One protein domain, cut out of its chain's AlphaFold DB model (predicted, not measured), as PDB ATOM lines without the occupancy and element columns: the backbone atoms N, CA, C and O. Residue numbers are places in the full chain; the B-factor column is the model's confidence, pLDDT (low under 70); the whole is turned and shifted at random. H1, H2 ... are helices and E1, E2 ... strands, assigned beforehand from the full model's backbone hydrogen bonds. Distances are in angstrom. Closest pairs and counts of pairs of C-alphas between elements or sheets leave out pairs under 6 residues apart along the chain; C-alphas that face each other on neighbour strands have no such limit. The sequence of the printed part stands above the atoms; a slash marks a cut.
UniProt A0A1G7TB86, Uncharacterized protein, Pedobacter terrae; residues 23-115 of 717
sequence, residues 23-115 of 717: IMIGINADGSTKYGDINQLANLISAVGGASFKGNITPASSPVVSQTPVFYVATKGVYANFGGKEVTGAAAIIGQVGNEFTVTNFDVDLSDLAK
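What this domain is: This is residues 23 to 115 of the 717 residues of an uncharacterized protein of Pedobacter terrae (UniProt A0A1G7TB86). A strongly twisted sheet of four strands makes the body, and its hairpin of E4 and E5 folds back on itself toward the turn between them. From this body two thin parts reach away: at the beginning of the printed part the small hairpin of E1 and E2, joined to the sheet through H1, and at its end a tail, residues 107 to 110, that leads to the short helix H2. The 93 printed residues hold two named helices and six named strands, in the order E1 E2 H1 E3 E4 E5 E6 H2, and the class is mixed, helices and strands. The larger sheet is mixed, in the order E3 E4 E5 E6 with E3 and E4 parallel, and E1 and E2 make an antiparallel sheet of two. The whole is only just compact, close to loose, with a radius of gyration of the C-alphas of 14.6 A and spans of 40 by 32 by 19 A.

Where its parts are: E1, residues 23 to 27, begins at C-alpha 23 (-41.594, 43.909, 43.141). E2 is residues 33 to 36. H1, residues 38 to 47, is 14.1 A long. E3, residues 52 to 57, measures 14.3 A. E4, residues 70 to 79, measures 15.4 A and bends by 124 degrees at residue 76. E5, residues 85 to 97, bends by 164 degrees, and its first and last C-alphas are 14.1 A apart. E6, residues 100 to 106, spans 20.0 A from C-alpha 100 (-41.616, 29.390, 19.301). H2, residues 111 to 115, ends at C-alpha 115 (-29.854, 37.336, 56.094).

How they stand to each other: In the larger sheet, E4, E5 and E6 form a meander, each strand the antiparallel neighbour of the one before. E4 and E5 are a hairpin at 143 degrees, with N 74 and O 92 at 2.8 A and N 87 and O 77 at 2.8 A, within hydrogen-bond range. E5 and E6 are a hairpin at 150 degrees, with N 95 and O 102 at 2.9 A. The edge strand E3 is parallel to E4, at 19 degrees, with N 57 and O 73 at 2.8 A. H1 only grazes this sheet, with its residues 42 to 46; its closest C-alphas to E3 are those of Ser 46 and Ser 52, 6.8 A. The hairpin E1 and E2 is antiparallel at 139 degrees, with N 25 and O 34 at 2.8 A. H2 is not on the larger sheet and is apart from H1. In H1 and H2 every O i to N i+4 pair is within hydrogen-bond range.

The domain as a whole: The two C-alphas farthest apart, those of Gln 67 and Lys 115, are 43.9 A from each other. The printed part has no cut. The link from E3 to E4, residues 58 to 69, is long, and the other links are tight. The mean pLDDT of the printed part is 72.4, and residues 23 to 52 and 107 to 115 are under 70.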
ATOM      1  N   ILE A  23     -42.750  44.569  43.750       54.47
ATOM      2  CA  ILE A  23     -41.594  43.909  43.141       54.47
ATOM      3  C   ILE A  23     -40.636  45.008  42.669       54.47
ATOM      4  O   ILE A  23     -41.060  46.052  42.168       54.47
ATOM      5  N   MET A  24     -39.334  44.812  42.862       60.44
ATOM      6  CA  MET A  24     -38.319  45.703  42.302       60.44
ATOM      7  C   MET A  24     -38.262  45.487  40.783       60.44
ATOM      8  O   MET A  24     -37.953  44.391  40.331       60.44
ATOM      9  N   ILE A  25     -38.583  46.516  39.999       58.94
ATOM     10  CA  ILE A  25     -38.725  46.439  38.531       58.94
ATOM     11  C   ILE A  25     -37.603  47.154  37.771       58.94
ATOM     12  O   ILE A  25     -37.593  47.163  36.544       58.94
ATOM     13  N   GLY A  26     -36.670  47.787  38.480       61.00
ATOM     14  CA  GLY A  26     -35.507  48.427  37.876       61.00
ATOM     15  C   GLY A  26     -34.775  49.359  38.830       61.00
ATOM     16  O   GLY A  26     -35.099  49.445  40.014       61.00
ATOM     17  N   ILE A  27     -33.795  50.077  38.290       54.59
ATOM     18  CA  ILE A  27     -33.021  51.105  38.984       54.59
ATOM     19  C   ILE A  27     -33.086  52.372  38.121       54.59
ATOM     20  O   ILE A  27     -32.909  52.305  36.905       54.59
ATOM     21  N   ASN A  28     -33.420  53.511  38.721       56.75
ATOM     22  CA  ASN A  28     -33.416  54.809  38.053       56.75
ATOM     23  C   ASN A  28     -31.974  55.228  37.705       56.75
ATOM     24  O   ASN A  28     -31.007  54.682  38.233       56.75
ATOM     25  N   ALA A  29     -31.811  56.233  36.839       50.12
ATOM     26  CA  ALA A  29     -30.486  56.737  36.449       50.12
ATOM     27  C   ALA A  29     -29.661  57.286  37.632       50.12
ATOM     28  O   ALA A  29     -28.441  57.369  37.545       50.12
ATOM     29  N   ASP A  30     -30.323  57.634  38.736       56.12
ATOM     30  CA  ASP A  30     -29.710  58.098  39.983       56.12
ATOM     31  C   ASP A  30     -29.339  56.959  40.954       56.12
ATOM     32  O   ASP A  30     -28.917  57.217  42.077       56.12
ATOM     33  N   GLY A  31     -29.501  55.697  40.544       51.97
ATOM     34  CA  GLY A  31     -29.186  54.529  41.366       51.97
ATOM     35  C   GLY A  31     -30.289  54.120  42.349       51.97
ATOM     36  O   GLY A  31     -30.136  53.111  43.039       51.97
ATOM     37  N   SER A  32     -31.415  54.838  42.415       54.22
ATOM     38  CA  SER A  32     -32.539  54.457  43.279       54.22
ATOM     39  C   SER A  32     -33.347  53.293  42.696       54.22
ATOM     40  O   SER A  32     -33.567  53.198  41.489       54.22
ATOM     41  N   THR A  33     -33.818  52.385  43.551       55.59
ATOM     42  CA  THR A  33     -34.627  51.237  43.118       55.59
ATOM     43  C   THR A  33     -36.053  51.656  42.774       55.59
ATOM     44  O   THR A  33     -36.732  52.345  43.536       55.59
ATOM     45  N   LYS A  34     -36.518  51.221  41.604       55.97
ATOM     46  CA  LYS A  34     -37.869  51.442  41.093       55.97
ATOM     47  C   LYS A  34     -38.720  50.225  41.433       55.97
ATOM     48  O   LYS A  34     -38.383  49.105  41.056       55.97
ATOM     49  N   TYR A  35     -39.824  50.449  42.133       61.25
ATOM     50  CA  TYR A  35     -40.766  49.400  42.516       61.25
ATOM     51  C   TYR A  35     -42.057  49.561  41.723       61.25
ATOM     52  O   TYR A  35     -42.549  50.681  41.579       61.25
ATOM     53  N   GLY A  36     -42.577  48.453  41.210       56.06
ATOM     54  CA  GLY A  36     -43.880  48.387  40.560       56.06
ATOM     55  C   GLY A  36     -44.792  47.470  41.351       56.06
ATOM     56  O   GLY A  36     -44.342  46.431  41.844       56.06
ATOM     57  N   ASP A  37     -46.060  47.844  41.478       69.25
ATOM     58  CA  ASP A  37     -47.069  46.865  41.875       69.25
ATOM     59  C   ASP A  37     -47.369  45.896  40.715       69.25
ATOM     60  O   ASP A  37     -47.025  46.148  39.552       69.25
ATOM     61  N   ILE A  38     -47.989  44.758  41.025       55.25
ATOM     62  CA  ILE A  38     -48.248  43.702  40.037       55.25
ATOM     63  C   ILE A  38     -49.143  44.189  38.880       55.25
ATOM     64  O   ILE A  38     -48.999  43.730  37.747       55.25
ATOM     65  N   ASN A  39     -50.009  45.178  39.134       56.41
ATOM     66  CA  ASN A  39     -50.872  45.784  38.125       56.41
ATOM     67  C   ASN A  39     -50.105  46.795  37.267       56.41
ATOM     68  O   ASN A  39     -50.357  46.893  36.072       56.41
ATOM     69  N   GLN A  40     -49.136  47.521  37.824       61.00
ATOM     70  CA  GLN A  40     -48.213  48.372  37.077       61.00
ATOM     71  C   GLN A  40     -47.303  47.537  36.181       61.00
ATOM     72  O   GLN A  40     -47.052  47.940  35.050       61.00
ATOM     73  N   LEU A  41     -46.866  46.360  36.641       57.06
ATOM     74  CA  LEU A  41     -46.129  45.407  35.815       57.06
ATOM     75  C   LEU A  41     -47.007  44.882  34.671       57.06
ATOM     76  O   LEU A  41     -46.592  44.919  33.516       57.06
ATOM     77  N   ALA A  42     -48.244  44.473  34.973       54.97
ATOM     78  CA  ALA A  42     -49.209  44.034  33.967       54.97
ATOM     79  C   ALA A  42     -49.526  45.142  32.946       54.97
ATOM     80  O   ALA A  42     -49.533  44.888  31.745       54.97
ATOM     81  N   ASN A  43     -49.696  46.386  33.401       58.53
ATOM     82  CA  ASN A  43     -49.963  47.543  32.547       58.53
ATOM     83  C   ASN A  43     -48.747  47.934  31.696       58.53
ATOM     84  O   ASN A  43     -48.915  48.284  30.530       58.53
ATOM     85  N   LEU A  44     -47.527  47.854  32.239       56.47
ATOM     86  CA  LEU A  44     -46.293  48.099  31.488       56.47
ATOM     87  C   LEU A  44     -46.105  47.033  30.399       56.47
ATOM     88  O   LEU A  44     -45.783  47.363  29.263       56.47
ATOM     89  N   ILE A  45     -46.369  45.766  30.722       54.19
ATOM     90  CA  ILE A  45     -46.274  44.639  29.784       54.19
ATOM     91  C   ILE A  45     -47.368  44.722  28.707       54.19
ATOM     92  O   ILE A  45     -47.080  44.503  27.535       54.19
ATOM     93  N   SER A  46     -48.598  45.116  29.056       51.22
ATOM     94  CA  SER A  46     -49.654  45.376  28.066       51.22
ATOM     95  C   SER A  46     -49.353  46.589  27.176       51.22
ATOM     96  O   SER A  46     -49.697  46.571  25.994       51.22
ATOM     97  N   ALA A  47     -48.683  47.619  27.705       54.03
ATOM     98  CA  ALA A  47     -48.274  48.795  26.937       54.03
ATOM     99  C   ALA A  47     -47.120  48.499  25.962       54.03
ATOM    100  O   ALA A  47     -47.045  49.106  24.893       54.03
ATOM    101  N   VAL A  48     -46.250  47.535  26.279       51.19
ATOM    102  CA  VAL A  48     -45.186  47.055  25.386       51.19
ATOM    103  C   VAL A  48     -45.741  45.943  24.478       51.19
ATOM    104  O   VAL A  48     -45.416  44.768  24.604       51.19
ATOM    105  N   GLY A  49     -46.604  46.325  23.531       50.44
ATOM    106  CA  GLY A  49     -46.853  45.532  22.316       50.44
ATOM    107  C   GLY A  49     -48.058  44.581  22.293       50.44
ATOM    108  O   GLY A  49     -48.091  43.702  21.434       50.44
ATOM    109  N   GLY A  50     -49.058  44.730  23.171       53.69
ATOM    110  CA  GLY A  50     -50.296  43.930  23.090       53.69
ATOM    111  C   GLY A  50     -50.137  42.458  23.499       53.69
ATOM    112  O   GLY A  50     -50.928  41.605  23.089       53.69
ATOM    113  N   ALA A  51     -49.111  42.155  24.296       57.50
ATOM    114  CA  ALA A  51     -48.864  40.828  24.839       57.50
ATOM    115  C   ALA A  51     -49.819  40.491  26.000       57.50
ATOM    116  O   ALA A  51     -50.214  41.369  26.772       57.50
ATOM    117  N   SER A  52     -50.164  39.209  26.148       62.78
ATOM    118  CA  SER A  52     -50.960  38.712  27.282       62.78
ATOM    119  C   SER A  52     -50.073  38.004  28.313       62.78
ATOM    120  O   SER A  52     -49.102  37.338  27.961       62.78
ATOM    121  N   PHE A  53     -50.383  38.164  29.601       70.81
ATOM    122  CA  PHE A  53     -49.648  37.527  30.697       70.81
ATOM    123  C   PHE A  53     -50.498  36.426  31.333       70.81
ATOM    124  O   PHE A  53     -51.686  36.625  31.604       70.81
ATOM    125  N   LYS A  54     -49.899  35.259  31.583       71.00
ATOM    126  CA  LYS A  54     -50.553  34.123  32.245       71.00
ATOM    127  C   LYS A  54     -49.711  33.707  33.453       71.00
ATOM    128  O   LYS A  54     -48.537  33.370  33.316       71.00
ATOM    129  N   GLY A  55     -50.315  33.790  34.640       71.25
ATOM    130  CA  GLY A  55     -49.641  33.546  35.918       71.25
ATOM    131  C   GLY A  55     -49.149  32.104  36.113       71.25
ATOM    132  O   GLY A  55     -49.550  31.205  35.378       71.25
ATOM    133  N   ASN A  56     -48.276  31.943  37.115       78.19
ATOM    134  CA  ASN A  56     -47.585  30.740  37.613       78.19
ATOM    135  C   ASN A  56     -47.956  29.396  36.955       78.19
ATOM    136  O   ASN A  56     -48.949  28.763  37.315       78.19
ATOM    137  N   ILE A  57     -47.092  28.925  36.054       83.50
ATOM    138  CA  ILE A  57     -47.177  27.611  35.412       83.50
ATOM    139  C   ILE A  57     -46.230  26.593  36.068       83.50
ATOM    140  O   ILE A  57     -45.207  26.939  36.663       83.50
ATOM    141  N   THR A  58     -46.586  25.314  35.945       88.12
ATOM    142  CA  THR A  58     -45.787  24.159  36.395       88.12
ATOM    143  C   THR A  58     -45.401  23.297  35.188       88.12
ATOM    144  O   THR A  58     -46.009  23.462  34.127       88.12
ATOM    145  N   PRO A  59     -44.448  22.350  35.301       93.56
ATOM    146  CA  PRO A  59     -44.060  21.475  34.186       93.56
ATOM    147  C   PRO A  59     -45.219  20.729  33.496       93.56
ATOM    148  O   PRO A  59     -45.097  20.351  32.333       93.56
ATOM    149  N   ALA A  60     -46.350  20.540  34.192       89.62
ATOM    150  CA  ALA A  60     -47.559  19.897  33.672       89.62
ATOM    151  C   ALA A  60     -48.519  20.850  32.928       89.62
ATOM    152  O   ALA A  60     -49.499  20.397  32.339       89.62
ATOM    153  N   SER A  61     -48.282  22.163  32.965       90.56
ATOM    154  CA  SER A  61     -49.120  23.152  32.285       90.56
ATOM    155  C   SER A  61     -49.032  23.023  30.756       90.56
ATOM    156  O   SER A  61     -48.087  22.444  30.214       90.56
ATOM    157  N   SER A  62     -50.007  23.596  30.049       90.88
ATOM    158  CA  SER A  62     -50.031  23.664  28.581       90.88
ATOM    159  C   SER A  62     -50.063  25.123  28.116       90.88
ATOM    160  O   SER A  62     -50.794  25.916  28.719       90.88
ATOM    161  N   PRO A  63     -49.307  25.501  27.068       89.50
ATOM    162  CA  PRO A  63     -49.364  26.850  26.518       89.50
ATOM    163  C   PRO A  63     -50.703  27.102  25.825       89.50
ATOM    164  O   PRO A  63     -51.328  26.195  25.271       89.50
ATOM    165  N   VAL A  64     -51.125  28.362  25.805       83.50
ATOM    166  CA  VAL A  64     -52.235  28.813  24.966       83.50
ATOM    167  C   VAL A  64     -51.666  29.192  23.603       83.50
ATOM    168  O   VAL A  64     -50.731  29.982  23.516       83.50
ATOM    169  N   VAL A  65     -52.218  28.643  22.521       78.38
ATOM    170  CA  VAL A  65     -51.827  29.055  21.167       78.38
ATOM    171  C   VAL A  65     -52.311  30.486  20.943       78.38
ATOM    172  O   VAL A  65     -53.514  30.738  20.893       78.38
ATOM    173  N   SER A  66     -51.372  31.422  20.826       77.44
ATOM    174  CA  SER A  66     -51.658  32.836  20.598       77.44
ATOM    175  C   SER A  66     -50.782  33.378  19.475       77.44
ATOM    176  O   SER A  66     -49.587  33.089  19.399       77.44
ATOM    177  N   GLN A  67     -51.393  34.170  18.593       74.12
ATOM    178  CA  GLN A  67     -50.687  34.902  17.537       74.12
ATOM    179  C   GLN A  67     -49.994  36.163  18.076       74.12
ATOM    180  O   GLN A  67     -49.078  36.678  17.442       74.12
ATOM    181  N   THR A  68     -50.402  36.647  19.251       77.62
ATOM    182  CA  THR A  68     -49.718  37.721  19.978       77.62
ATOM    183  C   THR A  68     -48.787  37.139  21.042       77.62
ATOM    184  O   THR A  68     -49.090  36.064  21.573       77.62
ATOM    185  N   PRO A  69     -47.677  37.824  21.381       82.06
ATOM    186  CA  PRO A  69     -46.743  37.334  22.386       82.06
ATOM    187  C   PRO A  69     -47.428  37.020  23.726       82.06
ATOM    188  O   PRO A  69     -48.256  37.800  24.208       82.06
ATOM    189  N   VAL A  70     -47.085  35.883  24.335       83.06
ATOM    190  CA  VAL A  70     -47.567  35.481  25.668       83.06
ATOM    191  C   VAL A  70     -46.380  35.237  26.582       83.06
ATOM    192  O   VAL A  70     -45.421  34.582  26.183       83.06
ATOM    193  N   PHE A  71     -46.454  35.734  27.813       86.12
ATOM    194  CA  PHE A  71     -45.430  35.504  28.828       86.12
ATOM    195  C   PHE A  71     -45.995  34.686  29.990       86.12
ATOM    196  O   PHE A  71     -47.084  34.976  30.495       86.12
ATOM    197  N   TYR A  72     -45.227  33.684  30.417       86.81
ATOM    198  CA  TYR A  72     -45.536  32.800  31.536       86.81
ATOM    199  C   TYR A  72     -44.449  32.894  32.604       86.81
ATOM    200  O   TYR A  72     -43.269  32.966  32.264       86.81
ATOM    201  N   VAL A  73     -44.824  32.827  33.882       86.75
ATOM    202  CA  VAL A  73     -43.868  32.664  34.993       86.75
ATOM    203  C   VAL A  73     -43.820  31.197  35.386       86.75
ATOM    204  O   VAL A  73     -44.840  30.618  35.748       86.75
ATOM    205  N   ALA A  74     -42.643  30.597  35.288       85.56
ATOM    206  CA  ALA A  74     -42.419  29.169  35.422       85.56
ATOM    207  C   ALA A  74     -41.544  28.858  36.642       85.56
ATOM    208  O   ALA A  74     -40.554  29.538  36.909       85.56
ATOM    209  N   THR A  75     -41.902  27.802  37.370       87.81
ATOM    210  CA  THR A  75     -41.072  27.209  38.434       87.81
ATOM    211  C   THR A  75     -40.016  26.264  37.851       87.81
ATOM    212  O   THR A  75     -40.126  25.855  36.693       87.81
ATOM    213  N   LYS A  76     -38.993  25.898  38.635       91.38
ATOM    214  CA  LYS A  76     -37.930  24.965  38.221       91.38
ATOM    215  C   LYS A  76     -38.485  23.649  37.653       91.38
ATOM    216  O   LYS A  76     -39.311  23.000  38.292       91.38
ATOM    217  N   GLY A  77     -37.995  23.230  36.484       92.56
ATOM    218  CA  GLY A  77     -38.379  21.970  35.841       92.56
ATOM    219  C   GLY A  77     -38.335  22.005  34.310       92.56
ATOM    220  O   GLY A  77     -38.051  23.037  33.707       92.56
ATOM    221  N   VAL A  78     -38.626  20.866  33.674       95.00
ATOM    222  CA  VAL A  78     -38.648  20.717  32.206       95.00
ATOM    223  C   VAL A  78     -40.085  20.789  31.694       95.00
ATOM    224  O   VAL A  78     -40.923  19.963  32.047       95.00
ATOM    225  N   TYR A  79     -40.369  21.754  30.826       95.31
ATOM    226  CA  TYR A  79     -41.702  22.037  30.306       95.31
ATOM    227  C   TYR A  79     -41.877  21.407  28.923       95.31
ATOM    228  O   TYR A  79     -41.726  22.070  27.894       95.31
ATOM    229  N   ALA A  80     -42.208  20.113  28.892       93.06
ATOM    230  CA  ALA A  80     -42.379  19.347  27.651       93.06
ATOM    231  C   ALA A  80     -43.364  20.019  26.672       93.06
ATOM    232  O   ALA A  80     -43.076  20.126  25.481       93.06
ATOM    233  N   ASN A  81     -44.467  20.568  27.193       92.88
ATOM    234  CA  ASN A  81     -45.506  21.229  26.394       92.88
ATOM    235  C   ASN A  81     -45.111  22.627  25.889       92.88
ATOM    236  O   ASN A  81     -45.794  23.169  25.027       92.88
ATOM    237  N   PHE A  82     -44.022  23.212  26.391       92.81
ATOM    238  CA  PHE A  82     -43.525  24.535  25.995       92.81
ATOM    239  C   PHE A  82     -42.258  24.395  25.145       92.81
ATOM    240  O   PHE A  82     -41.253  25.058  25.384       92.81
ATOM    241  N   GLY A  83     -42.262  23.459  24.192       91.69
ATOM    242  CA  GLY A  83     -41.102  23.178  23.339       91.69
ATOM    243  C   GLY A  83     -39.915  22.561  24.087       91.69
ATOM    244  O   GLY A  83     -38.772  22.765  23.685       91.69
ATOM    245  N   GLY A  84     -40.172  21.853  25.195       92.75
ATOM    246  CA  GLY A  84     -39.140  21.185  25.991       92.75
ATOM    247  C   GLY A  84     -38.191  22.132  26.728       92.75
ATOM    248  O   GLY A  84     -37.061  21.745  27.014       92.75
ATOM    249  N   LYS A  85     -38.604  23.377  27.012       93.12
ATOM    250  CA  LYS A  85     -37.743  24.337  27.718       93.12
ATOM    251  C   LYS A  85     -37.517  23.921  29.164       93.12
ATOM    252  O   LYS A  85     -38.457  23.592  29.883       93.12
ATOM    253  N   GLU A  86     -36.263  23.974  29.588       94.19
ATOM    254  CA  GLU A  86     -35.865  23.710  30.963       94.19
ATOM    255  C   GLU A  86     -35.671  25.022  31.725       94.19
ATOM    256  O   GLU A  86     -34.952  25.926  31.287       94.19
ATOM    257  N   VAL A  87     -36.327  25.103  32.877       91.19
ATOM    258  CA  VAL A  87     -36.120  26.141  33.879       91.19
ATOM    259  C   VAL A  87     -35.146  25.598  34.909       91.19
ATOM    260  O   VAL A  87     -35.502  24.720  35.698       91.19
ATOM    261  N   THR A  88     -33.914  26.093  34.878       88.12
ATOM    262  CA  THR A  88     -32.817  25.623  35.734       88.12
ATOM    263  C   THR A  88     -32.689  26.431  37.025       88.12
ATOM    264  O   THR A  88     -32.258  25.872  38.040       88.12
ATOM    265  N   GLY A  89     -33.101  27.704  36.998       78.56
ATOM    266  CA  GLY A  89     -33.074  28.604  38.151       78.56
ATOM    267  C   GLY A  89     -34.269  28.447  39.094       78.56
ATOM    268  O   GLY A  89     -35.129  27.585  38.896       78.56
ATOM    269  N   ALA A  90     -34.336  29.281  40.136       75.38
ATOM    270  CA  ALA A  90     -35.453  29.275  41.093       75.38
ATOM    271  C   ALA A  90     -36.810  29.540  40.408       75.38
ATOM    272  O   ALA A  90     -37.826  28.951  40.784       75.38
ATOM    273  N   ALA A  91     -36.809  30.387  39.373       82.81
ATOM    274  CA  ALA A  91     -37.928  30.608  38.465       82.81
ATOM    275  C   ALA A  91     -37.428  31.107  37.089       82.81
ATOM    276  O   ALA A  91     -36.249  31.422  36.912       82.81
ATOM    277  N   ALA A  92     -38.315  31.163  36.097       86.19
ATOM    278  CA  ALA A  92     -38.039  31.736  34.779       86.19
ATOM    279  C   ALA A  92     -39.271  32.414  34.176       86.19
ATOM    280  O   ALA A  92     -40.405  32.138  34.567       86.19
ATOM    281  N   ILE A  93     -39.048  33.258  33.167       89.44
ATOM    282  CA  ILE A  93     -40.095  33.696  32.241       89.44
ATOM    283  C   ILE A  93     -39.973  32.858  30.973       89.44
ATOM    284  O   ILE A  93     -38.904  32.815  30.361       89.44
ATOM    285  N   ILE A  94     -41.066  32.206  30.575       88.00
ATOM    286  CA  ILE A  94     -41.200  31.574  29.260       88.00
ATOM    287  C   ILE A  94     -41.976  32.539  28.363       88.00
ATOM    288  O   ILE A  94     -43.123  32.871  28.657       88.00
ATOM    289  N   GLY A  95     -41.354  33.012  27.286       88.69
ATOM    290  CA  GLY A  95     -42.009  33.801  26.243       88.69
ATOM    291  C   GLY A  95     -42.470  32.904  25.099       88.69
ATOM    292  O   GLY A  95     -41.747  31.989  24.713       88.69
ATOM    293  N   GLN A  96     -43.654  33.164  24.551       89.56
ATOM    294  CA  GLN A  96     -44.206  32.463  23.393       89.56
ATOM    295  C   GLN A  96     -44.570  33.459  22.295       89.56
ATOM    296  O   GLN A  96     -45.315  34.404  22.547       89.56
ATOM    297  N   VAL A  97     -44.110  33.207  21.068       83.38
ATOM    298  CA  VAL A  97     -44.576  33.894  19.854       83.38
ATOM    299  C   VAL A  97     -44.908  32.827  18.814       83.38
ATOM    300  O   VAL A  97     -44.028  32.118  18.329       83.38
ATOM    301  N   GLY A  98     -46.197  32.651  18.508       86.69
ATOM    302  CA  GLY A  98     -46.652  31.515  17.703       86.69
ATOM    303  C   GLY A  98     -46.328  30.176  18.382       86.69
ATOM    304  O   GLY A  98     -46.806  29.911  19.488       86.69
ATOM    305  N   ASN A  99     -45.515  29.345  17.720       86.44
ATOM    306  CA  ASN A  99     -45.057  28.043  18.230       86.44
ATOM    307  C   ASN A  99     -43.625  28.079  18.794       86.44
ATOM    308  O   ASN A  99     -43.107  27.044  19.214       86.44
ATOM    309  N   GLU A 100     -42.969  29.240  18.775       87.75
ATOM    310  CA  GLU A 100     -41.616  29.390  19.301       87.75
ATOM    311  C   GLU A 100     -41.648  29.810  20.769       87.75
ATOM    312  O   GLU A 100     -42.412  30.695  21.162       87.75
ATOM    313  N   PHE A 101     -40.782  29.179  21.565       90.81
ATOM    314  CA  PHE A 101     -40.624  29.458  22.988       90.81
ATOM    315  C   PHE A 101     -39.211  29.959  23.286       90.81
ATOM    316  O   PHE A 101     -38.220  29.382  22.824       90.81
ATOM    317  N   THR A 102     -39.108  30.984  24.125       90.62
ATOM    318  CA  THR A 102     -37.860  31.460  24.730       90.62
ATOM    319  C   THR A 102     -37.947  31.310  26.242       90.62
ATOM    320  O   THR A 102     -39.031  31.399  26.809       90.62
ATOM    321  N   VAL A 103     -36.821  31.038  26.908       89.00
ATOM    322  CA  VAL A 103     -36.770  30.971  28.375       89.00
ATOM    323  C   VAL A 103     -35.702  31.918  28.888       89.00
ATOM    324  O   VAL A 103     -34.593  31.969  28.356       89.00
ATOM    325  N   THR A 104     -36.040  32.676  29.921       88.44
ATOM    326  CA  THR A 104     -35.096  33.516  30.652       88.44
ATOM    327  C   THR A 104     -35.130  33.083  32.104       88.44
ATOM    328  O   THR A 104     -36.081  33.385  32.823       88.44
ATOM    329  N   ASN A 105     -34.113  32.321  32.501       82.06
ATOM    330  CA  ASN A 105     -33.929  31.872  33.876       82.06
ATOM    331  C   ASN A 105     -33.504  33.043  34.761       82.06
ATOM    332  O   ASN A 105     -32.666  33.850  34.359       82.06
ATOM    333  N   PHE A 106     -34.050  33.103  35.970       72.38
ATOM    334  CA  PHE A 106     -33.558  33.973  37.027       72.38
ATOM    335  C   PHE A 106     -33.329  33.154  38.294       72.38
ATOM    336  O   PHE A 106     -34.236  32.537  38.858       72.38
ATOM    337  N   ASP A 107     -32.082  33.171  38.748       61.28
ATOM    338  CA  ASP A 107     -31.713  32.672  40.059       61.28
ATOM    339  C   ASP A 107     -32.108  33.719  41.093       61.28
ATOM    340  O   ASP A 107     -31.457  34.751  41.258       61.28
ATOM    341  N   VAL A 108     -33.229  33.475  41.768       53.69
ATOM    342  CA  VAL A 108     -33.608  34.272  42.930       53.69
ATOM    343  C   VAL A 108     -32.819  33.732  44.115       53.69
ATOM    344  O   VAL A 108     -33.222  32.759  44.753       53.69
ATOM    345  N   ASP A 109     -31.672  34.347  44.393       48.19
ATOM    346  CA  ASP A 109     -30.935  34.087  45.625       48.19
ATOM    347  C   ASP A 109     -31.711  34.665  46.820       48.19
ATOM    348  O   ASP A 109     -31.586  35.832  47.193       48.19
ATOM    349  N   LEU A 110     -32.571  33.833  47.409       43.53
ATOM    350  CA  LEU A 110     -33.296  34.150  48.640       43.53
ATOM    351  C   LEU A 110     -32.445  33.915  49.898       43.53
ATOM    352  O   LEU A 110     -32.919  34.198  51.001       43.53
ATOM    353  N   SER A 111     -31.203  33.428  49.775       44.75
ATOM    354  CA  SER A 111     -30.332  33.214  50.939       44.75
ATOM    355  C   SER A 111     -29.982  34.538  51.628       44.75
ATOM    356  O   SER A 111     -29.886  34.600  52.857       44.75
ATOM    357  N   ASP A 112     -29.943  35.629  50.860       38.22
ATOM    358  CA  ASP A 112     -29.817  36.987  51.377       38.22
ATOM    359  C   ASP A 112     -31.130  37.563  51.924       38.22
ATOM    360  O   ASP A 112     -31.077  38.502  52.710       38.22
ATOM    361  N   LEU A 113     -32.310  37.020  51.593       36.25
ATOM    362  CA  LEU A 113     -33.576  37.435  52.220       36.25
ATOM    363  C   LEU A 113     -33.646  36.941  53.676       36.25
ATOM    364  O   LEU A 113     -34.065  37.690  54.559       36.25
ATOM    365  N   ALA A 114     -33.135  35.729  53.931       36.41
ATOM    366  CA  ALA A 114     -32.967  35.173  55.276       36.41
ATOM    367  C   ALA A 114     -31.893  35.923  56.092       36.41
ATOM    368  O   ALA A 114     -32.043  36.085  57.302       36.41
ATOM    369  N   LYS A 115     -30.841  36.449  55.444       36.53
ATOM    370  CA  LYS A 115     -29.854  37.336  56.094       36.53
ATOM    371  C   LYS A 115     -30.353  38.776  56.263       36.53
ATOM    372  O   LYS A 115     -30.028  39.416  57.257       36.53
TER     373      LYS A 115